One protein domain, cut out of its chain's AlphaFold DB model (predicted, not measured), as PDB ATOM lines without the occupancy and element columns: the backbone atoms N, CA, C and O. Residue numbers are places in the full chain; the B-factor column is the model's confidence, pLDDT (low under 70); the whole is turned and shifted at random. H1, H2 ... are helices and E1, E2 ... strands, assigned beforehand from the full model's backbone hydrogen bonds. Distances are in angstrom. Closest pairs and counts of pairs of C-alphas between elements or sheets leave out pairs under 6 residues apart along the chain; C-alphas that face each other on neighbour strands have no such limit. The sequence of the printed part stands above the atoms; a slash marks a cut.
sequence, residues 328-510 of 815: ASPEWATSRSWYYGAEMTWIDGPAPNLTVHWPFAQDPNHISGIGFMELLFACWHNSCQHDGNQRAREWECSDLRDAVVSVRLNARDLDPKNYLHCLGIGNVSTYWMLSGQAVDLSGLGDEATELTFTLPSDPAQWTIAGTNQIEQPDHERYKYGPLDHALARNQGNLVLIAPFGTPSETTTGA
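This is residues 328 to 510 of the 815 residues of an uncharacterized protein of Magnetovibrio sp (UniProt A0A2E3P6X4). What shape do these atoms make? Two strongly twisted sheets form a sandwich, partly face to face, their strands crossed at 87 degrees: a branched sheet of E1, E2, E3, E4, E6, E7, E9 and E10, and a smaller sheet E8 E5 E11. E3 and E11 bring the sheets together at one end, and the short helix H1 packs on both at the other. What is it made of? The printed part has 183 residues, with named elements in the order E1 to E9, H1, E10, E11; its class is mostly strand, though under half of the residues are in named elements. Neighbour strands are antiparallel, and the whole is compact, with a radius of gyration of the C-alphas of 16.1 A and spans of 42 by 37 by 29 A.

How does the branched sheet begin? E1, residues 337 to 339, E2, residues 341 to 347, E3, residues 353 to 363, and E4, residues 373 to 379, form a Greek key: E2 E3 E4 are a meander of successive antiparallel neighbours, and E1 is the antiparallel neighbour of E4. N 338 and O 378, 2.8 A, N 345 and O 355, 2.9 A, and N 363 and O 373, 2.8 A, are within hydrogen-bond range. What continues it? E10, residues 494 to 498, is on the other side of E4 from E1 and E3, with N 496 and O 377 at 2.8 A. E6, residues 422 to 427, is E10's neighbour, with N 424 and O 495 at 2.7 A, and forms a hairpin with E7, residues 431 to 435, with N 425 and O 433 at 2.8 A; edge strand E9, residues 462 to 464, is E7's neighbour, with N 434 and O 463 at 2.8 A. How does the second sheet stand? E5, residues 399 to 415, has as neighbours the edge strands E8, residues 449 to 455, with N 407 and O 451 at 2.8 A, and E11, residues 508 to 510, with N 412 and O 510 at 2.9 A. The closest C-alphas of E3 and E11, those of His 357 and Ala 510, are 4.3 A apart. Where is the helix? H1, residues 483 to 488, with every O i to N i+4 pair within hydrogen-bond range, is on both sheets; its closest C-alpha pair with E5, Ala 488 and Asp 399, is 4.1 A apart.

Where are the ends? E1 begins at C-alpha 337 (139.007, 108.113, 146.360) and E11 ends at C-alpha 510 (147.788, 118.548, 157.599). Which strands are long? E5 measures 35.1 A and bends by 108 degrees at residue 412; E3 measures 24.5 A and bends by 77 degrees at residue 358.

How far does it reach? The C-alphas farthest apart, those of Pro 350 and Asp 474, are 49.2 A apart. Which links are long? E4 to E5, E7 to E8 and E9 to H1; the printed part has no cut. Where is confidence low? pLDDT is under 70 at residues 349 to 351, 389 to 390, 428 to 429 and 473 to 476.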
ATOM      1  N   ALA A 328     142.343 110.636 139.655       90.69
ATOM      2  CA  ALA A 328     141.594 110.776 140.894       90.69
ATOM      3  C   ALA A 328     141.723 112.204 141.437       90.69
ATOM      4  O   ALA A 328     142.741 112.552 142.037       90.69
ATOM      5  N   SER A 329     140.672 113.008 141.273       87.81
ATOM      6  CA  SER A 329     140.547 114.329 141.895       87.81
ATOM      7  C   SER A 329     139.366 114.387 142.880       87.81
ATOM      8  O   SER A 329     138.357 113.695 142.688       87.81
ATOM      9  N   PRO A 330     139.438 115.234 143.924       82.62
ATOM     10  CA  PRO A 330     138.314 115.495 144.823       82.62
ATOM     11  C   PRO A 330     137.087 116.135 144.156       82.62
ATOM     12  O   PRO A 330     136.045 116.220 144.792       82.62
ATOM     13  N   GLU A 331     137.194 116.638 142.927       83.44
ATOM     14  CA  GLU A 331     136.082 117.304 142.235       83.44
ATOM     15  C   GLU A 331     135.357 116.326 141.291       83.44
ATOM     16  O   GLU A 331     134.126 116.290 141.268       83.44
ATOM     17  N   TRP A 332     136.101 115.466 140.585       82.75
ATOM     18  CA  TRP A 332     135.568 114.640 139.488       82.75
ATOM     19  C   TRP A 332     135.633 113.125 139.719       82.75
ATOM     20  O   TRP A 332     135.113 112.358 138.912       82.75
ATOM     21  N   ALA A 333     136.260 112.665 140.807       83.38
ATOM     22  CA  ALA A 333     136.425 111.238 141.100       83.38
ATOM     23  C   ALA A 333     136.239 110.906 142.595       83.38
ATOM     24  O   ALA A 333     136.924 110.036 143.148       83.38
ATOM     25  N   THR A 334     135.308 111.585 143.276       76.94
ATOM     26  CA  THR A 334     135.145 111.461 144.741       76.94
ATOM     27  C   THR A 334     134.772 110.065 145.220       76.94
ATOM     28  O   THR A 334     135.203 109.666 146.296       76.94
ATOM     29  N   SER A 335     134.008 109.303 144.436       77.25
ATOM     30  CA  SER A 335     133.616 107.931 144.784       77.25
ATOM     31  C   SER A 335     134.764 106.927 144.627       77.25
ATOM     32  O   SER A 335     134.752 105.872 145.260       77.25
ATOM     33  N   ARG A 336     135.790 107.272 143.837       83.69
ATOM     34  CA  ARG A 336     136.976 106.441 143.573       83.69
ATOM     35  C   ARG A 336     138.120 106.683 144.551       83.69
ATOM     36  O   ARG A 336     139.148 106.016 144.448       83.69
ATOM     37  N   SER A 337     137.955 107.632 145.468       86.94
ATOM     38  CA  SER A 337     139.007 108.113 146.360       86.94
ATOM     39  C   SER A 337     138.572 108.021 147.816       86.94
ATOM     40  O   SER A 337     137.440 108.357 148.162       86.94
ATOM     41  N   TRP A 338     139.464 107.541 148.672       88.19
ATOM     42  CA  TRP A 338     139.224 107.374 150.101       88.19
ATOM     43  C   TRP A 338     140.257 108.182 150.870       88.19
ATOM     44  O   TRP A 338     141.449 108.100 150.581       88.19
ATOM     45  N   TYR A 339     139.796 108.935 151.861       89.38
ATOM     46  CA  TYR A 339     140.640 109.789 152.688       89.38
ATOM     47  C   TYR A 339     140.638 109.254 154.115       89.38
ATOM     48  O   TYR A 339     139.587 108.894 154.651       89.38
ATOM     49  N   TYR A 340     141.818 109.187 154.721       87.44
ATOM     50  CA  TYR A 340     142.053 108.488 155.984       87.44
ATOM     51  C   TYR A 340     142.453 109.461 157.101       87.44
ATOM     52  O   TYR A 340     143.513 109.362 157.709       87.44
ATOM     53  N   GLY A 341     141.575 110.413 157.406       83.56
ATOM     54  CA  GLY A 341     141.728 111.282 158.574       83.56
ATOM     55  C   GLY A 341     140.412 111.508 159.288       83.56
ATOM     56  O   GLY A 341     139.333 111.304 158.732       83.56
ATOM     57  N   ALA A 342     140.489 111.909 160.550       78.25
ATOM     58  CA  ALA A 342     139.282 112.192 161.315       78.25
ATOM     59  C   ALA A 342     138.700 113.569 160.979       78.25
ATOM     60  O   ALA A 342     137.478 113.729 160.976       78.25
ATOM     61  N   GLU A 343     139.563 114.542 160.679       85.19
ATOM     62  CA  GLU A 343     139.178 115.897 160.299       85.19
ATOM     63  C   GLU A 343     139.604 116.198 158.863       85.19
ATOM     64  O   GLU A 343     140.723 115.899 158.447       85.19
ATOM     65  N   MET A 344     138.685 116.786 158.099       84.62
ATOM     66  CA  MET A 344     138.900 117.094 156.693       84.62
ATOM     67  C   MET A 344     138.248 118.420 156.329       84.62
ATOM     68  O   MET A 344     137.082 118.664 156.658       84.62
ATOM     69  N   THR A 345     138.984 119.249 155.599       85.44
ATOM     70  CA  THR A 345     138.514 120.559 155.149       85.44
ATOM     71  C   THR A 345     138.790 120.750 153.674       85.44
ATOM     72  O   THR A 345     139.861 120.407 153.170       85.44
ATOM     73  N   TRP A 346     137.842 121.372 152.993       84.19
ATOM     74  CA  TRP A 346     138.062 121.893 151.657       84.19
ATOM     75  C   TRP A 346     138.827 123.218 151.726       84.19
ATOM     76  O   TRP A 346     138.495 124.064 152.559       84.19
ATOM     77  N   ILE A 347     139.834 123.396 150.868       79.00
ATOM     78  CA  ILE A 347     140.537 124.673 150.706       79.00
ATOM     79  C   ILE A 347     140.321 125.168 149.277       79.00
ATOM     80  O   ILE A 347     140.789 124.552 148.320       79.00
ATOM     81  N   ASP A 348     139.631 126.302 149.154       70.50
ATOM     82  CA  ASP A 348     139.473 127.016 147.889       70.50
ATOM     83  C   ASP A 348     140.768 127.748 147.506       70.50
ATOM     84  O   ASP A 348     141.461 128.321 148.351       70.50
ATOM     85  N   GLY A 349     141.091 127.762 146.214       66.75
ATOM     86  CA  GLY A 349     142.285 128.414 145.684       66.75
ATOM     87  C   GLY A 349     142.524 128.093 144.206       66.75
ATOM     88  O   GLY A 349     141.704 127.418 143.584       66.75
ATOM     89  N   PRO A 350     143.643 128.560 143.621       56.50
ATOM     90  CA  PRO A 350     144.022 128.232 142.243       56.50
ATOM     91  C   PRO A 350     144.331 126.737 142.039       56.50
ATOM     92  O   PRO A 350     144.230 126.241 140.922       56.50
ATOM     93  N   ALA A 351     144.666 126.019 143.115       65.69
ATOM     94  CA  ALA A 351     144.770 124.564 143.164       65.69
ATOM     95  C   ALA A 351     143.865 124.059 144.304       65.69
ATOM     96  O   ALA A 351     144.341 123.929 145.433       65.69
ATOM     97  N   PRO A 352     142.557 123.883 144.053       70.12
ATOM     98  CA  PRO A 352     141.624 123.444 145.081       70.12
ATOM     99  C   PRO A 352     141.976 122.028 145.540       70.12
ATOM    100  O   PRO A 352     142.120 121.128 144.715       70.12
ATOM    101  N   ASN A 353     142.113 121.836 146.851       83.44
ATOM    102  CA  ASN A 353     142.564 120.571 147.421       83.44
ATOM    103  C   ASN A 353     141.690 120.164 148.608       83.44
ATOM    104  O   ASN A 353     141.254 120.996 149.416       83.44
ATOM    105  N   LEU A 354     141.511 118.853 148.773       87.75
ATOM    106  CA  LEU A 354     140.948 118.299 149.994       87.75
ATOM    107  C   LEU A 354     142.073 118.084 151.006       87.75
ATOM    108  O   LEU A 354     143.037 117.371 150.733       87.75
ATOM    109  N   THR A 355     141.949 118.719 152.167       89.38
ATOM    110  CA  THR A 355     142.958 118.676 153.229       89.38
ATOM    111  C   THR A 355     142.541 117.711 154.315       89.38
ATOM    112  O   THR A 355     141.453 117.847 154.876       89.38
ATOM    113  N   VAL A 356     143.417 116.760 154.615       89.94
ATOM    114  CA  VAL A 356     143.284 115.809 155.711       89.94
ATOM    115  C   VAL A 356     144.149 116.297 156.864       89.94
ATOM    116  O   VAL A 356     145.341 116.549 156.690       89.94
ATOM    117  N   HIS A 357     143.544 116.442 158.037       90.19
ATOM    118  CA  HIS A 357     144.215 116.923 159.239       90.19
ATOM    119  C   HIS A 357     144.434 115.783 160.214       90.19
ATOM    120  O   HIS A 357     143.614 114.865 160.312       90.19
ATOM    121  N   TRP A 358     145.490 115.908 161.012       90.38
ATOM    122  CA  TRP A 358     145.651 115.086 162.197       90.38
ATOM    123  C   TRP A 358     144.376 115.138 163.061       90.38
ATOM    124  O   TRP A 358     143.890 116.233 163.367       90.38
ATOM    125  N   PRO A 359     143.844 113.993 163.518       89.62
ATOM    126  CA  PRO A 359     144.489 112.685 163.492       89.62
ATOM    127  C   PRO A 359     144.311 111.900 162.180       89.62
ATOM    128  O   PRO A 359     143.253 111.960 161.555       89.62
ATOM    129  N   PHE A 360     145.365 111.169 161.785       88.81
ATOM    130  CA  PHE A 360     145.419 110.278 160.613       88.81
ATOM    131  C   PHE A 360     145.116 108.835 161.006       88.81
ATOM    132  O   PHE A 360     145.515 108.400 162.085       88.81
ATOM    133  N   ALA A 361     144.415 108.095 160.147       88.31
ATOM    134  CA  ALA A 361     143.921 106.764 160.480       88.31
ATOM    135  C   ALA A 361     145.067 105.778 160.735       88.31
ATOM    136  O   ALA A 361     146.023 105.710 159.967       88.31
ATOM    137  N   GLN A 362     144.931 104.978 161.791       87.56
ATOM    138  CA  GLN A 362     145.992 104.113 162.303       87.56
ATOM    139  C   GLN A 362     145.688 102.634 162.060       87.56
ATOM    140  O   GLN A 362     144.623 102.148 162.456       87.56
ATOM    141  N   ASP A 363     146.626 101.924 161.431       86.94
ATOM    142  CA  ASP A 363     146.499 100.533 161.004       86.94
ATOM    143  C   ASP A 363     147.632  99.636 161.552       86.94
ATOM    144  O   ASP A 363     148.772  99.708 161.085       86.94
ATOM    145  N   PRO A 364     147.325  98.737 162.509       85.88
ATOM    146  CA  PRO A 364     148.281  97.767 163.031       85.88
ATOM    147  C   PRO A 364     148.242  96.402 162.325       85.88
ATOM    148  O   PRO A 364     148.794  95.436 162.835       85.88
ATOM    149  N   ASN A 365     147.576  96.235 161.184       84.25
ATOM    150  CA  ASN A 365     147.368  94.921 160.562       84.25
ATOM    151  C   ASN A 365     148.654  94.258 160.019       84.25
ATOM    152  O   ASN A 365     148.610  93.086 159.639       84.25
ATOM    153  N   HIS A 366     149.783  94.976 159.998       83.44
ATOM    154  CA  HIS A 366     150.997  94.595 159.269       83.44
ATOM    155  C   HIS A 366     152.275  94.508 160.126       83.44
ATOM    156  O   HIS A 366     153.390  94.596 159.597       83.44
ATOM    157  N   ILE A 367     152.118  94.282 161.438       79.94
ATOM    158  CA  ILE A 367     153.211  94.278 162.433       79.94
ATOM    159  C   ILE A 367     154.366  93.332 162.063       79.94
ATOM    160  O   ILE A 367     155.522  93.688 162.270       79.94
ATOM    161  N   SER A 368     154.096  92.156 161.481       76.50
ATOM    162  CA  SER A 368     155.141  91.172 161.142       76.50
ATOM    163  C   SER A 368     156.049  91.510 159.976       76.50
ATOM    164  O   SER A 368     156.970  90.753 159.674       76.50
ATOM    165  N   GLY A 369     155.749  92.594 159.278       73.75
ATOM    166  CA  GLY A 369     156.541  93.088 158.178       73.75
ATOM    167  C   GLY A 369     156.854  94.536 158.474       73.75
ATOM    168  O   GLY A 369     157.641  94.862 159.349       73.75
ATOM    169  N   ILE A 370     156.214  95.411 157.728       75.44
ATOM    170  CA  ILE A 370     156.448  96.856 157.703       75.44
ATOM    171  C   ILE A 370     156.097  97.595 158.995       75.44
ATOM    172  O   ILE A 370     156.487  98.748 159.116       75.44
ATOM    173  N   GLY A 371     155.419  96.945 159.944       78.75
ATOM    174  CA  GLY A 371     155.038  97.551 161.210       78.75
ATOM    175  C   GLY A 371     153.665  98.213 161.153       78.75
ATOM    176  O   GLY A 371     152.786  97.840 160.372       78.75
ATOM    177  N   PHE A 372     153.486  99.177 162.044       81.94
ATOM    178  CA  PHE A 372     152.295 100.002 162.154       81.94
ATOM    179  C   PHE A 372     152.279 101.093 161.083       81.94
ATOM    180  O   PHE A 372     153.311 101.703 160.828       81.94
ATOM    181  N   MET A 373     151.118 101.389 160.499       87.69
ATOM    182  CA  MET A 373     151.025 102.417 159.463       87.69
ATOM    183  C   MET A 373     149.917 103.432 159.686       87.69
ATOM    184  O   MET A 373     148.844 103.115 160.199       87.69
ATOM    185  N   GLU A 374     150.169 104.647 159.217       89.75
ATOM    186  CA  GLU A 374     149.151 105.666 159.022       89.75
ATOM    187  C   GLU A 374     148.696 105.656 157.561       89.75
ATOM    188  O   GLU A 374     149.503 105.718 156.631       89.75
ATOM    189  N   LEU A 375     147.391 105.536 157.347       89.75
ATOM    190  CA  LEU A 375     146.793 105.614 156.019       89.75
ATOM    191  C   LEU A 375     146.445 107.079 155.742       89.75
ATOM    192  O   LEU A 375     145.942 107.758 156.635       89.75
ATOM    193  N   LEU A 376     146.675 107.568 154.518       91.00
ATOM    194  CA  LEU A 376     146.381 108.963 154.156       91.00
ATOM    195  C   LEU A 376     145.327 109.061 153.053       91.00
ATOM    196  O   LEU A 376     144.307 109.740 153.201       91.00
ATOM    197  N   PHE A 377     145.562 108.353 151.951       92.50
ATOM    198  CA  PHE A 377     144.758 108.440 150.738       92.50
ATOM    199  C   PHE A 377     144.781 107.123 149.983       92.50
ATOM    200  O   PHE A 377     145.852 106.554 149.809       92.50
ATOM    201  N   ALA A 378     143.636 106.673 149.481       92.12
ATOM    202  CA  ALA A 378     143.572 105.571 148.534       92.12
ATOM    203  C   ALA A 378     142.787 105.943 147.282       92.12
ATOM    204  O   ALA A 378     141.815 106.692 147.359       92.12
ATOM    205  N   CYS A 379     143.148 105.337 146.153       91.31
ATOM    206  CA  CYS A 379     142.386 105.431 144.917       91.31
ATOM    207  C   CYS A 379     142.149 104.060 144.261       91.31
ATOM    208  O   CYS A 379     143.025 103.187 144.258       91.31
ATOM    209  N   TRP A 380     140.966 103.899 143.666       89.94
ATOM    210  CA  TRP A 380     140.527 102.711 142.931       89.94
ATOM    211  C   TRP A 380     140.517 102.983 141.427       89.94
ATOM    212  O   TRP A 380     139.516 103.451 140.876       89.94
ATOM    213  N   HIS A 381     141.647 102.686 140.781       90.81
ATOM    214  CA  HIS A 381     141.821 102.861 139.340       90.81
ATOM    215  C   HIS A 381     140.942 101.875 138.559       90.81
ATOM    216  O   HIS A 381     140.077 102.314 137.819       90.81
ATOM    217  N   ASN A 382     141.051 100.566 138.810       89.50
ATOM    218  CA  ASN A 382     140.346  99.536 138.043       89.50
ATOM    219  C   ASN A 382     138.836  99.828 137.850       89.50
ATOM    220  O   ASN A 382     138.052  99.895 138.804       89.50
ATOM    221  N   SER A 383     138.412  99.968 136.591       88.25
ATOM    222  CA  SER A 383     137.029 100.232 136.178       88.25
ATOM    223  C   SER A 383     136.032  99.154 136.613       88.25
ATOM    224  O   SER A 383     134.904  99.476 136.994       88.25
ATOM    225  N   CYS A 384     136.447  97.887 136.615       87.81
ATOM    226  CA  CYS A 384     135.637  96.742 137.034       87.81
ATOM    227  C   CYS A 384     135.651  96.503 138.550       87.81
ATOM    228  O   CYS A 384     135.015  95.565 139.032       87.81
ATOM    229  N   GLN A 385     136.367  97.339 139.307       82.50
ATOM    230  CA  GLN A 385     136.446  97.244 140.758       82.50
ATOM    231  C   GLN A 385     136.535  98.619 141.422       82.50
ATOM    232  O   GLN A 385     137.439  98.941 142.189       82.50
ATOM    233  N   HIS A 386     135.557  99.449 141.107       76.44
ATOM    234  CA  HIS A 386     135.599 100.868 141.413       76.44
ATOM    235  C   HIS A 386     135.360 101.252 142.875       76.44
ATOM    236  O   HIS A 386     135.698 102.365 143.270       76.44
ATOM    237  N   ASP A 387     134.753 100.360 143.656       73.19
ATOM    238  CA  ASP A 387     134.327 100.595 145.040       73.19
ATOM    239  C   ASP A 387     135.017  99.661 146.050       73.19
ATOM    240  O   ASP A 387     134.695  99.675 147.238       73.19
ATOM    241  N   GLY A 388     135.929  98.811 145.572       71.69
ATOM    242  CA  GLY A 388     136.646  97.821 146.371       71.69
ATOM    243  C   GLY A 388     135.855  96.605 146.849       71.69
ATOM    244  O   GLY A 388     136.450  95.713 147.456       71.69
ATOM    245  N   ASN A 389     134.557  96.513 146.552       68.44
ATOM    246  CA  ASN A 389     133.690  95.425 147.022       68.44
ATOM    247  C   ASN A 389     133.402  94.364 145.947       68.44
ATOM    248  O   ASN A 389     132.871  93.293 146.246       68.44
ATOM    249  N   GLN A 390     133.737  94.654 144.690       66.06
ATOM    250  CA  GLN A 390     133.477  93.783 143.543       66.06
ATOM    251  C   GLN A 390     134.602  92.759 143.349       66.06
ATOM    252  O   GLN A 390     135.772  93.033 143.601       66.06
ATOM    253  N   ARG A 391     134.251  91.555 142.880       71.44
ATOM    254  CA  ARG A 391     135.234  90.564 142.427       71.44
ATOM    255  C   ARG A 391     135.412  90.707 140.923       71.44
ATOM    256  O   ARG A 391     134.548  90.253 140.175       71.44
ATOM    257  N   ALA A 392     136.518  91.311 140.505       78.38
ATOM    258  CA  ALA A 392     136.912  91.320 139.103       78.38
ATOM    259  C   ALA A 392     137.383  89.921 138.669       78.38
ATOM    260  O   ALA A 392     137.917  89.130 139.458       78.38
ATOM    261  N   ARG A 393     137.177  89.586 137.401       86.19
ATOM    262  CA  ARG A 393     137.758  88.401 136.754       86.19
ATOM    263  C   ARG A 393     139.184  88.721 136.302       86.19
ATOM    264  O   ARG A 393     139.538  89.882 136.143       86.19
ATOM    265  N   GLU A 394     140.012  87.706 136.050       82.50
ATOM    266  CA  GLU A 394     141.436  87.922 135.712       82.50
ATOM    267  C   GLU A 394     141.658  88.859 134.509       82.50
ATOM    268  O   GLU A 394     142.637  89.592 134.478       82.50
ATOM    269  N   TRP A 395     140.750  88.847 133.530       85.25
ATOM    270  CA  TRP A 395     140.811  89.684 132.323       85.25
ATOM    271  C   TRP A 395     140.164  91.070 132.483       85.25
ATOM    272  O   TRP A 395     140.235  91.882 131.569       85.25
ATOM    273  N   GLU A 396     139.532  91.331 133.628       89.62
ATOM    274  CA  GLU A 396     138.966  92.627 134.038       89.62
ATOM    275  C   GLU A 396     139.925  93.374 134.985       89.62
ATOM    276  O   GLU A 396     139.574  94.380 135.595       89.62
ATOM    277  N   CYS A 397     141.128  92.830 135.191       88.25
ATOM    278  CA  CYS A 397     142.135  93.408 136.067       88.25
ATOM    279  C   CYS A 397     143.033  94.381 135.308       88.25
ATOM    280  O   CYS A 397     143.350  94.168 134.136       88.25
ATOM    281  N   SER A 398     143.510  95.394 136.024       90.94
ATOM    282  CA  SER A 398     144.551  96.295 135.544       90.94
ATOM    283  C   SER A 398     145.927  95.638 135.682       90.94
ATOM    284  O   SER A 398     146.213  94.982 136.690       90.94
ATOM    285  N   ASP A 399     146.788  95.824 134.681       94.31
ATOM    286  CA  ASP A 399     148.195  95.434 134.749       94.31
ATOM    287  C   ASP A 399     149.038  96.649 135.160       94.31
ATOM    288  O   ASP A 399     149.256  97.601 134.402       94.31
ATOM    289  N   LEU A 400     149.485  96.612 136.414       95.69
ATOM    290  CA  LEU A 400     150.260  97.654 137.076       95.69
ATOM    291  C   LEU A 400     151.773  97.479 136.942       95.69
ATOM    292  O   LEU A 400     152.516  98.278 137.510       95.69
ATOM    293  N   ARG A 401     152.271  96.464 136.225       95.56
ATOM    294  CA  ARG A 401     153.722  96.346 136.006       95.56
ATOM    295  C   ARG A 401     154.200  97.596 135.279       95.56
ATOM    296  O   ARG A 401     153.589  98.001 134.299       95.56
ATOM    297  N   ASP A 402     155.251  98.235 135.782       96.75
ATOM    298  CA  ASP A 402     155.794  99.522 135.312       96.75
ATOM    299  C   ASP A 402     154.770 100.670 135.223       96.75
ATOM    300  O   ASP A 402     154.985 101.652 134.496       96.75
ATOM    301  N   ALA A 403     153.647 100.562 135.937       97.62
ATOM    302  CA  ALA A 403     152.717 101.670 136.060       97.62
ATOM    303  C   ALA A 403     153.403 102.850 136.754       97.62
ATOM    304  O   ALA A 403     154.318 102.670 137.563       97.62
ATOM    305  N   VAL A 404     152.963 104.056 136.413       98.06
ATOM    306  CA  VAL A 404     153.450 105.301 137.011       98.06
ATOM    307  C   VAL A 404     152.301 105.941 137.763       98.06
ATOM    308  O   VAL A 404     151.225 106.137 137.201       98.06
ATOM    309  N   VAL A 405     152.540 106.246 139.031       98.25
ATOM    310  CA  VAL A 405     151.575 106.866 139.932       98.25
ATOM    311  C   VAL A 405     152.144 108.205 140.363       98.25
ATOM    312  O   VAL A 405     153.195 108.237 140.998       98.25
ATOM    313  N   SER A 406     151.458 109.289 140.024       97.38
ATOM    314  CA  SER A 406     151.808 110.640 140.459       97.38
ATOM    315  C   SER A 406     150.770 111.143 141.451       97.38
ATOM    316  O   SER A 406     149.580 111.066 141.170       97.38
ATOM    317  N   VAL A 407     151.200 111.669 142.596       95.62
ATOM    318  CA  VAL A 407     150.323 112.293 143.595       95.62
ATOM    319  C   VAL A 407     150.767 113.731 143.802       95.62
ATOM    320  O   VAL A 407     151.869 113.981 144.289       95.62
ATOM    321  N   ARG A 408     149.902 114.679 143.448       94.25
ATOM    322  CA  ARG A 408     150.106 116.105 143.692       94.25
ATOM    323  C   ARG A 408     149.540 116.475 145.056       94.25
ATOM    324  O   ARG A 408     148.327 116.386 145.275       94.25
ATOM    325  N   LEU A 409     150.418 116.894 145.958       93.38
ATOM    326  CA  LEU A 409     150.085 117.201 147.343       93.38
ATOM    327  C   LEU A 409     150.893 118.378 147.894       93.38
ATOM    328  O   LEU A 409     151.919 118.765 147.341       93.38
ATOM    329  N   ASN A 410     150.420 118.958 148.986       92.94
ATOM    330  CA  ASN A 410     151.150 119.921 149.805       92.94
ATOM    331  C   ASN A 410     150.850 119.644 151.284       92.94
ATOM    332  O   ASN A 410     150.027 118.779 151.609       92.94
ATOM    333  N   ALA A 411     151.539 120.335 152.183       92.44
ATOM    334  CA  ALA A 411     151.369 120.128 153.610       92.44
ATOM    335  C   ALA A 411     151.434 121.432 154.402       92.44
ATOM    336  O   ALA A 411     152.045 122.410 153.986       92.44
ATOM    337  N   ARG A 412     150.802 121.425 155.573       91.31
ATOM    338  CA  ARG A 412     150.823 122.545 156.512       91.31
ATOM    339  C   ARG A 412     151.147 122.044 157.903       91.31
ATOM    340  O   ARG A 412     150.472 121.141 158.398       91.31
ATOM    341  N   ASP A 413     152.163 122.652 158.512       92.50
ATOM    342  CA  ASP A 413     152.639 122.329 159.861       92.50
ATOM    343  C   ASP A 413     152.841 120.813 160.068       92.50
ATOM    344  O   ASP A 413     152.567 120.273 161.142       92.50
ATOM    345  N   LEU A 414     153.256 120.110 159.004       92.44
ATOM    346  CA  LEU A 414     153.409 118.662 159.010       92.44
ATOM    347  C   LEU A 414     154.665 118.283 159.785       92.44
ATOM    348  O   LEU A 414     155.782 118.617 159.398       92.44
ATOM    349  N   ASP A 415     154.468 117.517 160.847       91.56
ATOM    350  CA  ASP A 415     155.542 116.835 161.551       91.56
ATOM    351  C   ASP A 415     155.322 115.330 161.382       91.56
ATOM    352  O   ASP A 415     154.504 114.758 162.108       91.56
ATOM    353  N   PRO A 416     156.011 114.681 160.424       89.38
ATOM    354  CA  PRO A 416     155.874 113.253 160.182       89.38
ATOM    355  C   PRO A 416     156.643 112.403 161.187       89.38
ATOM    356  O   PRO A 416     156.642 111.181 161.062       89.38
ATOM    357  N   LYS A 417     157.313 113.005 162.181       88.19
ATOM    358  CA  LYS A 417     158.163 112.276 163.127       88.19
ATOM    359  C   LYS A 417     159.163 111.395 162.364       88.19
ATOM    360  O   LYS A 417     159.884 111.884 161.490       88.19
ATOM    361  N   ASN A 418     159.184 110.098 162.664       85.69
ATOM    362  CA  ASN A 418     160.019 109.111 161.983       85.69
ATOM    363  C   ASN A 418     159.313 108.389 160.822       85.69
ATOM    364  O   ASN A 418     159.902 107.502 160.207       85.69
ATOM    365  N   TYR A 419     158.069 108.746 160.496       90.06
ATOM    366  CA  TYR A 419     157.358 108.131 159.384       90.06
ATOM    367  C   TYR A 419     157.916 108.610 158.039       90.06
ATOM    368  O   TYR A 419     158.096 109.802 157.789       90.06
ATOM    369  N   LEU A 420     158.143 107.654 157.140       92.25
ATOM    370  CA  LEU A 420     158.366 107.915 155.719       92.25
ATOM    371  C   LEU A 420     157.157 107.428 154.934       92.25
ATOM    372  O   LEU A 420     156.466 106.510 155.370       92.25
ATOM    373  N   HIS A 421     156.928 108.028 153.776       93.50
ATOM    374  CA  HIS A 421     155.722 107.824 152.993       93.50
ATOM    375  C   HIS A 421     156.015 107.023 151.736       93.50
ATOM    376  O   HIS A 421     157.031 107.236 151.088       93.50
ATOM    377  N   CYS A 422     155.133 106.108 151.362       94.44
ATOM    378  CA  CYS A 422     155.285 105.330 150.134       94.44
ATOM    379  C   CYS A 422     153.923 104.910 149.589       94.44
ATOM    380  O   CYS A 422     152.899 105.035 150.266       94.44
ATOM    381  N   LEU A 423     153.922 104.353 148.379       95.44
ATOM    382  CA  LEU A 423     152.730 103.740 147.813       95.44
ATOM    383  C   LEU A 423     152.596 102.283 148.274       95.44
ATOM    384  O   LEU A 423     153.491 101.470 148.031       95.44
ATOM    385  N   GLY A 424     151.477 101.963 148.911       93.12
ATOM    386  CA  GLY A 424     150.989 100.617 149.171       93.12
ATOM    387  C   GLY A 424     150.034 100.141 148.075       93.12
ATOM    388  O   GLY A 424     149.314 100.934 147.469       93.12
ATOM    389  N   ILE A 425     150.021  98.834 147.831       91.44
ATOM    390  CA  ILE A 425     149.111  98.170 146.898       91.44
ATOM    391  C   ILE A 425     148.406  97.038 147.627       91.44
ATOM    392  O   ILE A 425     149.059  96.150 148.185       91.44
ATOM    393  N   GLY A 426     147.078  97.060 147.586       84.75
ATOM    394  CA  GLY A 426     146.247  95.961 148.058       84.75
ATOM    395  C   GLY A 426     145.912  94.965 146.946       84.75
ATOM    396  O   GLY A 426     145.914  95.294 145.762       84.75
ATOM    397  N   ASN A 427     145.558  93.740 147.330       75.94
ATOM    398  CA  ASN A 427     144.733  92.838 146.524       75.94
ATOM    399  C   ASN A 427     143.649  92.240 147.438       75.94
ATOM    400  O   ASN A 427     143.971  91.490 148.360       75.94
ATOM    401  N   VAL A 428     142.385  92.644 147.236       63.56
ATOM    402  CA  VAL A 428     141.188  92.388 148.077       63.56
ATOM    403  C   VAL A 428     141.366  91.309 149.152       63.56
ATOM    404  O   VAL A 428     141.207  90.118 148.902       63.56
ATOM    405  N   SER A 429     141.639  91.729 150.390       60.72
ATOM    406  CA  SER A 429     141.737  90.869 151.589       60.72
ATOM    407  C   SER A 429     142.799  89.752 151.580       60.72
ATOM    408  O   SER A 429     142.862  89.001 152.554       60.72
ATOM    409  N   THR A 430     143.622  89.611 150.535       71.88
ATOM    410  CA  THR A 430     144.602  88.514 150.423       71.88
ATOM    411  C   THR A 430     145.995  88.932 150.876       71.88
ATOM    412  O   THR A 430     146.503  88.386 151.856       71.88
ATOM    413  N   TYR A 431     146.591  89.915 150.207       78.38
ATOM    414  CA  TYR A 431     147.944  90.394 150.489       78.38
ATOM    415  C   TYR A 431     148.091  91.885 150.189       78.38
ATOM    416  O   TYR A 431     147.286  92.469 149.459       78.38
ATOM    417  N   TRP A 432     149.114  92.489 150.785       86.56
ATOM    418  CA  TRP A 432     149.473  93.896 150.628       86.56
ATOM    419  C   TRP A 432     150.978  94.021 150.419       86.56
ATOM    420  O   TRP A 432     151.751  93.189 150.895       86.56
ATOM    421  N   MET A 433     151.399  95.049 149.691       90.12
ATOM    422  CA  MET A 433     152.813  95.312 149.421       90.12
ATOM    423  C   MET A 433     153.084  96.807 149.423       90.12
ATOM    424  O   MET A 433     152.234  97.586 149.003       90.12
ATOM    425  N   LEU A 434     154.277  97.200 149.851       93.00
ATOM    426  CA  LEU A 434     154.767  98.566 149.768       93.00
ATOM    427  C   LEU A 434     155.820  98.691 148.692       93.00
ATOM    428  O   LEU A 434     156.739  97.872 148.621       93.00
ATOM    429  N   SER A 435     155.735  99.766 147.929       94.50
ATOM    430  CA  SER A 435     156.840 100.213 147.097       94.50
ATOM    431  C   SER A 435     158.066 100.529 147.965       94.50
ATOM    432  O   SER A 435     157.977 101.127 149.036       94.50
ATOM    433  N   GLY A 436     159.244 100.146 147.484       90.81
ATOM    434  CA  GLY A 436     160.546 100.481 148.067       90.81
ATOM    435  C   GLY A 436     160.980 101.929 147.819       90.81
ATOM    436  O   GLY A 436     162.133 102.265 148.063       90.81
ATOM    437  N   GLN A 437     160.071 102.771 147.325       93.31
ATOM    438  CA  GLN A 437     160.269 104.189 147.032       93.31
ATOM    439  C   GLN A 437     159.679 105.010 148.181       93.31
ATOM    440  O   GLN A 437     158.601 105.584 148.049       93.31
ATOM    441  N   ALA A 438     160.334 104.993 149.344       93.69
ATOM    442  CA  ALA A 438     159.926 105.866 150.439       93.69
ATOM    443  C   ALA A 438     160.219 107.338 150.102       93.69
ATOM    444  O   ALA A 438     161.074 107.634 149.272       93.69
ATOM    445  N   VAL A 439     159.517 108.255 150.759       93.88
ATOM    446  CA  VAL A 439     159.650 109.705 150.620       93.88
ATOM    447  C   VAL A 439     159.592 110.322 152.014       93.88
ATOM    448  O   VAL A 439     158.702 110.009 152.808       93.88
ATOM    449  N   ASP A 440     160.539 111.203 152.325       91.75
ATOM    450  CA  ASP A 440     160.486 112.025 153.532       91.75
ATOM    451  C   ASP A 440     159.672 113.294 153.251       91.75
ATOM    452  O   ASP A 440     160.041 114.087 152.386       91.75
ATOM    453  N   LEU A 441     158.568 113.484 153.977       91.31
ATOM    454  CA  LEU A 441     157.697 114.656 153.825       91.31
ATOM    455  C   LEU A 441     157.996 115.773 154.837       91.31
ATOM    456  O   LEU A 441     157.292 116.777 154.841       91.31
ATOM    457  N   SER A 442     159.032 115.648 155.676       86.06
ATOM    458  CA  SER A 442     159.326 116.627 156.743       86.06
ATOM    459  C   SER A 442     159.708 118.033 156.259       86.06
ATOM    460  O   SER A 442     159.717 118.963 157.060       86.06
ATOM    461  N   GLY A 443     159.991 118.213 154.965       84.19
ATOM    462  CA  GLY A 443     160.252 119.518 154.343       84.19
ATOM    463  C   GLY A 443     159.115 120.050 153.467       84.19
ATOM    464  O   GLY A 443     159.298 121.057 152.786       84.19
ATOM    465  N   LEU A 444     157.973 119.366 153.421       89.75
ATOM    466  CA  LEU A 444     156.869 119.749 152.552       89.75
ATOM    467  C   LEU A 444     156.091 120.936 153.148       89.75
ATOM    468  O   LEU A 444     155.657 120.880 154.297       89.75
ATOM    469  N   GLY A 445     155.908 121.994 152.357       89.06
ATOM    470  CA  GLY A 445     155.168 123.201 152.740       89.06
ATOM    471  C   GLY A 445     153.869 123.384 151.953       89.06
ATOM    472  O   GLY A 445     153.379 122.452 151.318       89.06
ATOM    473  N   ASP A 446     153.326 124.607 151.966       87.19
ATOM    474  CA  ASP A 446     152.051 124.938 151.311       87.19
ATOM    475  C   ASP A 446     152.123 124.886 149.763       87.19
ATOM    476  O   ASP A 446     151.086 124.902 149.091       87.19
ATOM    477  N   GLU A 447     153.319 124.810 149.169       88.56
ATOM    478  CA  GLU A 447     153.494 124.689 147.717       88.56
ATOM    479  C   GLU A 447     153.198 123.268 147.212       88.56
ATOM    480  O   GLU A 447     153.645 122.267 147.774       88.56
ATOM    481  N   ALA A 448     152.443 123.180 146.113       88.81
ATOM    482  CA  ALA A 448     152.094 121.906 145.497       88.81
ATOM    483  C   ALA A 448     153.342 121.193 144.957       88.81
ATOM    484  O   ALA A 448     154.034 121.707 144.079       88.81
ATOM    485  N   THR A 449     153.569 119.979 145.445       92.06
ATOM    486  CA  THR A 449     154.653 119.082 145.047       92.06
ATOM    487  C   THR A 449     154.065 117.821 144.422       92.06
ATOM    488  O   THR A 449     153.076 117.275 144.913       92.06
ATOM    489  N   GLU A 450     154.663 117.344 143.334       95.00
ATOM    490  CA  GLU A 450     154.302 116.066 142.720       95.00
ATOM    491  C   GLU A 450     155.252 114.964 143.202       95.00
ATOM    492  O   GLU A 450     156.468 115.066 143.049       95.00
ATOM    493  N   LEU A 451     154.691 113.905 143.784       95.50
ATOM    494  CA  LEU A 451     155.407 112.671 144.101       95.50
ATOM    495  C   LEU A 451     155.151 111.648 143.001       95.50
ATOM    496  O   LEU A 451     153.993 111.386 142.693       95.50
ATOM    497  N   THR A 452     156.194 111.018 142.464       97.38
ATOM    498  CA  THR A 452     156.062 110.001 141.409       97.38
ATOM    499  C   THR A 452     156.617 108.656 141.864       97.38
ATOM    500  O   THR A 452     157.759 108.561 142.305       97.38
ATOM    501  N   PHE A 453     155.826 107.599 141.682       97.88
ATOM    502  CA  PHE A 453     156.187 106.211 141.955       97.88
ATOM    503  C   PHE A 453     156.109 105.393 140.665       97.88
ATOM    504  O   PHE A 453     155.137 105.499 139.920       97.88
ATOM    505  N   THR A 454     157.099 104.537 140.414       97.12
ATOM    506  CA  THR A 454     157.024 103.513 139.352       97.12
ATOM    507  C   THR A 454     156.813 102.137 139.973       97.12
ATOM    508  O   THR A 454     157.401 101.848 141.007       97.12
ATOM    509  N   LEU A 455     156.009 101.262 139.369       96.81
ATOM    510  CA  LEU A 455     155.636  99.966 139.956       96.81
ATOM    511  C   LEU A 455     156.274  98.778 139.203       96.81
ATOM    512  O   LEU A 455     155.566  98.011 138.549       96.81
ATOM    513  N   PRO A 456     157.611  98.602 139.226       95.69
ATOM    514  CA  PRO A 456     158.261  97.532 138.476       95.69
ATOM    515  C   PRO A 456     157.961  96.160 139.086       95.69
ATOM    516  O   PRO A 456     157.892  96.011 140.301       95.69
ATOM    517  N   SER A 457     157.901  95.118 138.265       95.00
ATOM    518  CA  SER A 457     157.844  93.714 138.689       95.00
ATOM    519  C   SER A 457     159.218  93.207 139.166       95.00
ATOM    520  O   SER A 457     159.706  92.182 138.697       95.00
ATOM    521  N   ASP A 458     159.870  93.949 140.066       94.50
ATOM    522  CA  ASP A 458     161.175  93.632 140.655       94.50
ATOM    523  C   ASP A 458     161.073  93.572 142.186       94.50
ATOM    524  O   ASP A 458     160.885  94.622 142.798       94.50
ATOM    525  N   PRO A 459     161.221  92.400 142.839       92.75
ATOM    526  CA  PRO A 459     161.038  92.257 144.278       92.75
ATOM    527  C   PRO A 459     161.996  93.130 145.090       92.75
ATOM    528  O   PRO A 459     161.655  93.474 146.220       92.75
ATOM    529  N   ALA A 460     163.146  93.554 144.542       92.69
ATOM    530  CA  ALA A 460     164.037  94.507 145.209       92.69
ATOM    531  C   ALA A 460     163.367  95.870 145.460       92.69
ATOM    532  O   ALA A 460     163.766  96.602 146.362       92.69
ATOM    533  N   GLN A 461     162.321  96.195 144.701       93.94
ATOM    534  CA  GLN A 461     161.538  97.427 144.804       93.94
ATOM    535  C   GLN A 461     160.251  97.253 145.617       93.94
ATOM    536  O   GLN A 461     159.414  98.151 145.613       93.94
ATOM    537  N   TRP A 462     160.085  96.133 146.330       93.38
ATOM    538  CA  TRP A 462     158.888  95.864 147.128       93.38
ATOM    539  C   TRP A 462     159.210  95.358 148.518       93.38
ATOM    540  O   TRP A 462     160.208  94.676 148.742       93.38
ATOM    541  N   THR A 463     158.315  95.670 149.442       91.38
ATOM    542  CA  THR A 463     158.224  95.028 150.746       91.38
ATOM    543  C   THR A 463     156.853  94.403 150.872       91.38
ATOM    544  O   THR A 463     155.852  95.097 150.726       91.38
ATOM    545  N   ILE A 464     156.789  93.113 151.164       86.62
ATOM    546  CA  ILE A 464     155.505  92.463 151.411       86.62
ATOM    547  C   ILE A 464     155.034  92.855 152.807       86.62
ATOM    548  O   ILE A 464     155.798  92.822 153.775       86.62
ATOM    549  N   ALA A 465     153.792  93.324 152.879       82.69
ATOM    550  CA  ALA A 465     153.180  93.725 154.127       82.69
ATOM    551  C   ALA A 465     152.888  92.475 154.957       82.69
ATOM    552  O   ALA A 465     152.416  91.469 154.429       82.69
ATOM    553  N   GLY A 466     153.190  92.562 156.248       78.75
ATOM    554  CA  GLY A 466     153.028  91.449 157.166       78.75
ATOM    555  C   GLY A 466     151.583  91.227 157.600       78.75
ATOM    556  O   GLY A 466     150.669  91.946 157.195       78.75
ATOM    557  N   THR A 467     151.403  90.259 158.486       78.62
ATOM    558  CA  THR A 467     150.172  89.958 159.210       78.62
ATOM    559  C   THR A 467     150.294  90.372 160.681       78.62
ATOM    560  O   THR A 467     151.390  90.489 161.229       78.62
ATOM    561  N   ASN A 468     149.165  90.570 161.356       80.50
ATOM    562  CA  ASN A 468     149.112  90.852 162.790       80.50
ATOM    563  C   ASN A 468     148.542  89.652 163.553       80.50
ATOM    564  O   ASN A 468     147.460  89.709 164.123       80.50
ATOM    565  N   GLN A 469     149.278  88.543 163.572       75.31
ATOM    566  CA  GLN A 469     148.864  87.354 164.330       75.31
ATOM    567  C   GLN A 469     149.007  87.521 165.849       75.31
ATOM    568  O   GLN A 469     148.416  86.750 166.599       75.31
ATOM    569  N   ILE A 470     149.775  88.513 166.311       70.50
ATOM    570  CA  ILE A 470     149.977  88.769 167.743       70.50
ATOM    571  C   ILE A 470     148.703  89.351 168.362       70.50
ATOM    572  O   ILE A 470     148.252  88.880 169.405       70.50
ATOM    573  N   GLU A 471     148.110  90.360 167.725       71.31
ATOM    574  CA  GLU A 471     146.895  91.016 168.224       71.31
ATOM    575  C   GLU A 471     145.623  90.445 167.579       71.31
ATOM    576  O   GLU A 471     144.540  90.566 168.150       71.31
ATOM    577  N   GLN A 472     145.734  89.793 166.413       73.88
ATOM    578  CA  GLN A 472     144.618  89.181 165.681       73.88
ATOM    579  C   GLN A 472     144.915  87.709 165.319       73.88
ATOM    580  O   GLN A 472     144.968  87.357 164.137       73.88
ATOM    581  N   PRO A 473     145.087  86.813 166.311       69.81
ATOM    582  CA  PRO A 473     145.487  85.418 166.077       69.81
ATOM    583  C   PRO A 473     144.497  84.621 165.214       69.81
ATOM    584  O   PRO A 473     144.902  83.694 164.516       69.81
ATOM    585  N   ASP A 474     143.218  85.007 165.207       69.81
ATOM    586  CA  ASP A 474     142.160  84.340 164.437       69.81
ATOM    587  C   ASP A 474     142.006  84.883 162.999       69.81
ATOM    588  O   ASP A 474     141.162  84.412 162.232       69.81
ATOM    589  N   HIS A 475     142.797  85.890 162.608       68.00
ATOM    590  CA  HIS A 475     142.714  86.523 161.291       68.00
ATOM    591  C   HIS A 475     143.820  86.025 160.352       68.00
ATOM    592  O   HIS A 475     144.948  86.509 160.354       68.00
ATOM    593  N   GLU A 476     143.479  85.101 159.451       68.06
ATOM    594  CA  GLU A 476     144.382  84.681 158.375       68.06
ATOM    595  C   GLU A 476     144.324  85.625 157.161       68.06
ATOM    596  O   GLU A 476     143.724  85.303 156.134       68.06
ATOM    597  N   ARG A 477     144.936  86.811 157.259       74.81
ATOM    598  CA  ARG A 477     145.029  87.784 156.149       74.81
ATOM    599  C   ARG A 477     146.440  88.365 156.037       74.81
ATOM    600  O   ARG A 477     147.205  88.292 156.996       74.81
ATOM    601  N   TYR A 478     146.757  88.928 154.868       78.75
ATOM    602  CA  TYR A 478     148.041  89.577 154.555       78.75
ATOM    603  C   TYR A 478     149.238  88.620 154.551       78.75
ATOM    604  O   TYR A 478     150.295  88.901 155.099       78.75
ATOM    605  N   LYS A 479     149.040  87.450 153.938       78.19
ATOM    606  CA  LYS A 479     150.114  86.478 153.695       78.19
ATOM    607  C   LYS A 479     150.915  86.888 152.453       78.19
ATOM    608  O   LYS A 479     150.496  87.758 151.696       78.19
ATOM    609  N   TYR A 480     152.031  86.209 152.204       85.50
ATOM    610  CA  TYR A 480     152.772  86.336 150.951       85.50
ATOM    611  C   TYR A 480     151.865  86.160 149.717       85.50
ATOM    612  O   TYR A 480     151.106  85.191 149.622       85.50
ATOM    613  N   GLY A 481     151.992  87.072 148.752       86.38
ATOM    614  CA  GLY A 481     151.408  86.967 147.418       86.38
ATOM    615  C   GLY A 481     152.492  87.114 146.348       86.38
ATOM    616  O   GLY A 481     153.384  87.941 146.531       86.38
ATOM    617  N   PRO A 482     152.439  86.366 145.228       90.31
ATOM    618  CA  PRO A 482     153.383  86.556 144.130       90.31
ATOM    619  C   PRO A 482     153.322  87.984 143.582       90.31
ATOM    620  O   PRO A 482     152.232  88.491 143.300       90.31
ATOM    621  N   LEU A 483     154.480  88.607 143.362       90.94
ATOM    622  CA  LEU A 483     154.561  89.988 142.869       90.94
ATOM    623  C   LEU A 483     153.862  90.170 141.512       90.94
ATOM    624  O   LEU A 483     153.146  91.144 141.292       90.94
ATOM    625  N   ASP A 484     154.002  89.185 140.622       89.88
ATOM    626  CA  ASP A 484     153.308  89.182 139.330       89.88
ATOM    627  C   ASP A 484     151.783  89.179 139.505       89.88
ATOM    628  O   ASP A 484     151.087  89.859 138.766       89.88
ATOM    629  N   HIS A 485     151.247  88.491 140.519       87.56
ATOM    630  CA  HIS A 485     149.810  88.521 140.792       87.56
ATOM    631  C   HIS A 485     149.372  89.893 141.328       87.56
ATOM    632  O   HIS A 485     148.321  90.393 140.930       87.56
ATOM    633  N   ALA A 486     150.193  90.515 142.179       89.62
ATOM    634  CA  ALA A 486     149.906  91.824 142.760       89.62
ATOM    635  C   ALA A 486     149.835  92.935 141.714       89.62
ATOM    636  O   ALA A 486     149.021  93.848 141.851       89.62
ATOM    637  N   LEU A 487     150.680  92.849 140.684       92.81
ATOM    638  CA  LEU A 487     150.802  93.872 139.654       92.81
ATOM    639  C   LEU A 487     150.033  93.521 138.381       92.81
ATOM    640  O   LEU A 487     149.195  94.303 137.954       92.81
ATOM    641  N   ALA A 488     150.269  92.354 137.779       90.62
ATOM    642  CA  ALA A 488     149.734  92.017 136.456       90.62
ATOM    643  C   ALA A 488     148.220  91.781 136.433       90.62
ATOM    644  O   ALA A 488     147.614  91.737 135.365       90.62
ATOM    645  N   ARG A 489     147.626  91.531 137.603       85.94
ATOM    646  CA  ARG A 489     146.203  91.225 137.774       85.94
ATOM    647  C   ARG A 489     145.672  91.954 138.998       85.94
ATOM    648  O   ARG A 489     145.039  91.352 139.866       85.94
ATOM    649  N   ASN A 490     146.005  93.236 139.107       89.12
ATOM    650  CA  ASN A 490     145.663  93.986 140.296       89.12
ATOM    651  C   ASN A 490     144.141  94.153 140.423       89.12
ATOM    652  O   ASN A 490     143.446  94.582 139.496       89.12
ATOM    653  N   GLN A 491     143.654  93.798 141.607       84.50
ATOM    654  CA  GLN A 491     142.264  93.906 142.042       84.50
ATOM    655  C   GLN A 491     142.170  94.776 143.298       84.50
ATOM    656  O   GLN A 491     141.386  94.512 144.200       84.50
ATOM    657  N   GLY A 492     143.054  95.742 143.485       86.50
ATOM    658  CA  GLY A 492     143.081  96.509 144.719       86.50
ATOM    659  C   GLY A 492     143.144  97.994 144.495       86.50
ATOM    660  O   GLY A 492     143.104  98.513 143.381       86.50
ATOM    661  N   ASN A 493     143.240  98.676 145.622       89.19
ATOM    662  CA  ASN A 493     143.548 100.081 145.676       89.19
ATOM    663  C   ASN A 493     145.059 100.310 145.680       89.19
ATOM    664  O   ASN A 493     145.861  99.464 146.087       89.19
ATOM    665  N   LEU A 494     145.407 101.519 145.262       94.00
ATOM    666  CA  LEU A 494     146.693 102.139 145.530       94.00
ATOM    667  C   LEU A 494     146.505 103.069 146.720       94.00
ATOM    668  O   LEU A 494     145.510 103.796 146.756       94.00
ATOM    669  N   VAL A 495     147.420 103.039 147.685       93.19
ATOM    670  CA  VAL A 495     147.283 103.795 148.935       93.19
ATOM    671  C   VAL A 495     148.571 104.533 149.256       93.19
ATOM    672  O   VAL A 495     149.621 103.914 149.367       93.19
ATOM    673  N   LEU A 496     148.505 105.848 149.438       94.50
ATOM    674  CA  LEU A 496     149.585 106.609 150.053       94.50
ATOM    675  C   LEU A 496     149.524 106.397 151.570       94.50
ATOM    676  O   LEU A 496     148.505 106.694 152.203       94.50
ATOM    677  N   ILE A 497     150.610 105.873 152.134       92.56
ATOM    678  CA  ILE A 497     150.691 105.483 153.545       92.56
ATOM    679  C   ILE A 497     152.006 105.928 154.185       92.56
ATOM    680  O   ILE A 497     152.968 106.219 153.473       92.56
ATOM    681  N   ALA A 498     152.063 105.877 155.515       92.25
ATOM    682  CA  ALA A 498     153.239 106.161 156.329       92.25
ATOM    683  C   ALA A 498     153.509 104.993 157.317       92.25
ATOM    684  O   ALA A 498     152.882 104.946 158.372       92.25
ATOM    685  N   PRO A 499     154.381 104.005 157.005       87.19
ATOM    686  CA  PRO A 499     154.512 102.764 157.787       87.19
ATOM    687  C   PRO A 499     155.776 102.641 158.661       87.19
ATOM    688  O   PRO A 499     155.848 101.776 159.518       87.19
ATOM    689  N   PHE A 500     156.807 103.461 158.449       86.25
ATOM    690  CA  PHE A 500     158.141 103.218 159.031       86.25
ATOM    691  C   PHE A 500     158.426 103.965 160.345       86.25
ATOM    692  O   PHE A 500     159.575 104.018 160.781       86.25
ATOM    693  N   GLY A 501     157.410 104.578 160.952       81.62
ATOM    694  CA  GLY A 501     157.558 105.345 162.187       81.62
ATOM    695  C   GLY A 501     157.439 104.496 163.450       81.62
ATOM    696  O   GLY A 501     157.233 103.282 163.415       81.62
ATOM    697  N   THR A 502     157.557 105.156 164.601       77.81
ATOM    698  CA  THR A 502     157.368 104.519 165.906       77.81
ATOM    699  C   THR A 502     155.903 104.642 166.342       77.81
ATOM    700  O   THR A 502     155.384 105.758 166.363       77.81
ATOM    701  N   PRO A 503     155.229 103.558 166.776       72.38
ATOM    702  CA  PRO A 503     153.816 103.600 167.187       72.38
ATOM    703  C   PRO A 503     153.493 104.617 168.299       72.38
ATOM    704  O   PRO A 503     152.411 105.216 168.340       72.38
ATOM    705  N   SER A 504     154.445 104.856 169.208       75.25
ATOM    706  CA  SER A 504     154.315 105.863 170.270       75.25
ATOM    707  C   SER A 504     154.277 107.296 169.726       75.25
ATOM    708  O   SER A 504     153.689 108.180 170.343       75.25
ATOM    709  N   GLU A 505     154.810 107.536 168.530       79.88
ATOM    710  CA  GLU A 505     154.776 108.814 167.824       79.88
ATOM    711  C   GLU A 505     153.595 108.874 166.851       79.88
ATOM    712  O   GLU A 505     153.058 107.856 166.419       79.88
ATOM    713  N   THR A 506     153.106 110.069 166.550       78.75
ATOM    714  CA  THR A 506     152.030 110.245 165.569       78.75
ATOM    715  C   THR A 506     152.299 111.502 164.780       78.75
ATOM    716  O   THR A 506     152.653 112.529 165.370       78.75
ATOM    717  N   THR A 507     152.134 111.386 163.468       87.81
ATOM    718  CA  THR A 507     152.252 112.494 162.526       87.81
ATOM    719  C   THR A 507     151.270 113.583 162.918       87.81
ATOM    720  O   THR A 507     150.106 113.278 163.139       87.81
ATOM    721  N   THR A 508     151.680 114.844 162.996       91.44
ATOM    722  CA  THR A 508     150.757 115.974 163.225       91.44
ATOM    723  C   THR A 508     150.754 116.927 162.041       91.44
ATOM    724  O   THR A 508     151.620 116.827 161.182       91.44
ATOM    725  N   GLY A 509     149.802 117.860 162.002       93.00
ATOM    726  CA  GLY A 509     149.656 118.819 160.905       93.00
ATOM    727  C   GLY A 509     148.585 118.392 159.911       93.00
ATOM    728  O   GLY A 509     147.619 117.715 160.279       93.00
ATOM    729  N   ALA A 510     148.748 118.807 158.658       92.50
ATOM    730  CA  ALA A 510     147.788 118.548 157.599       92.50
ATOM    731  C   ALA A 510     148.463 118.272 156.254       92.50
ATOM    732  O   ALA A 510     149.521 118.823 155.955       92.50
TER     733      ALA A 510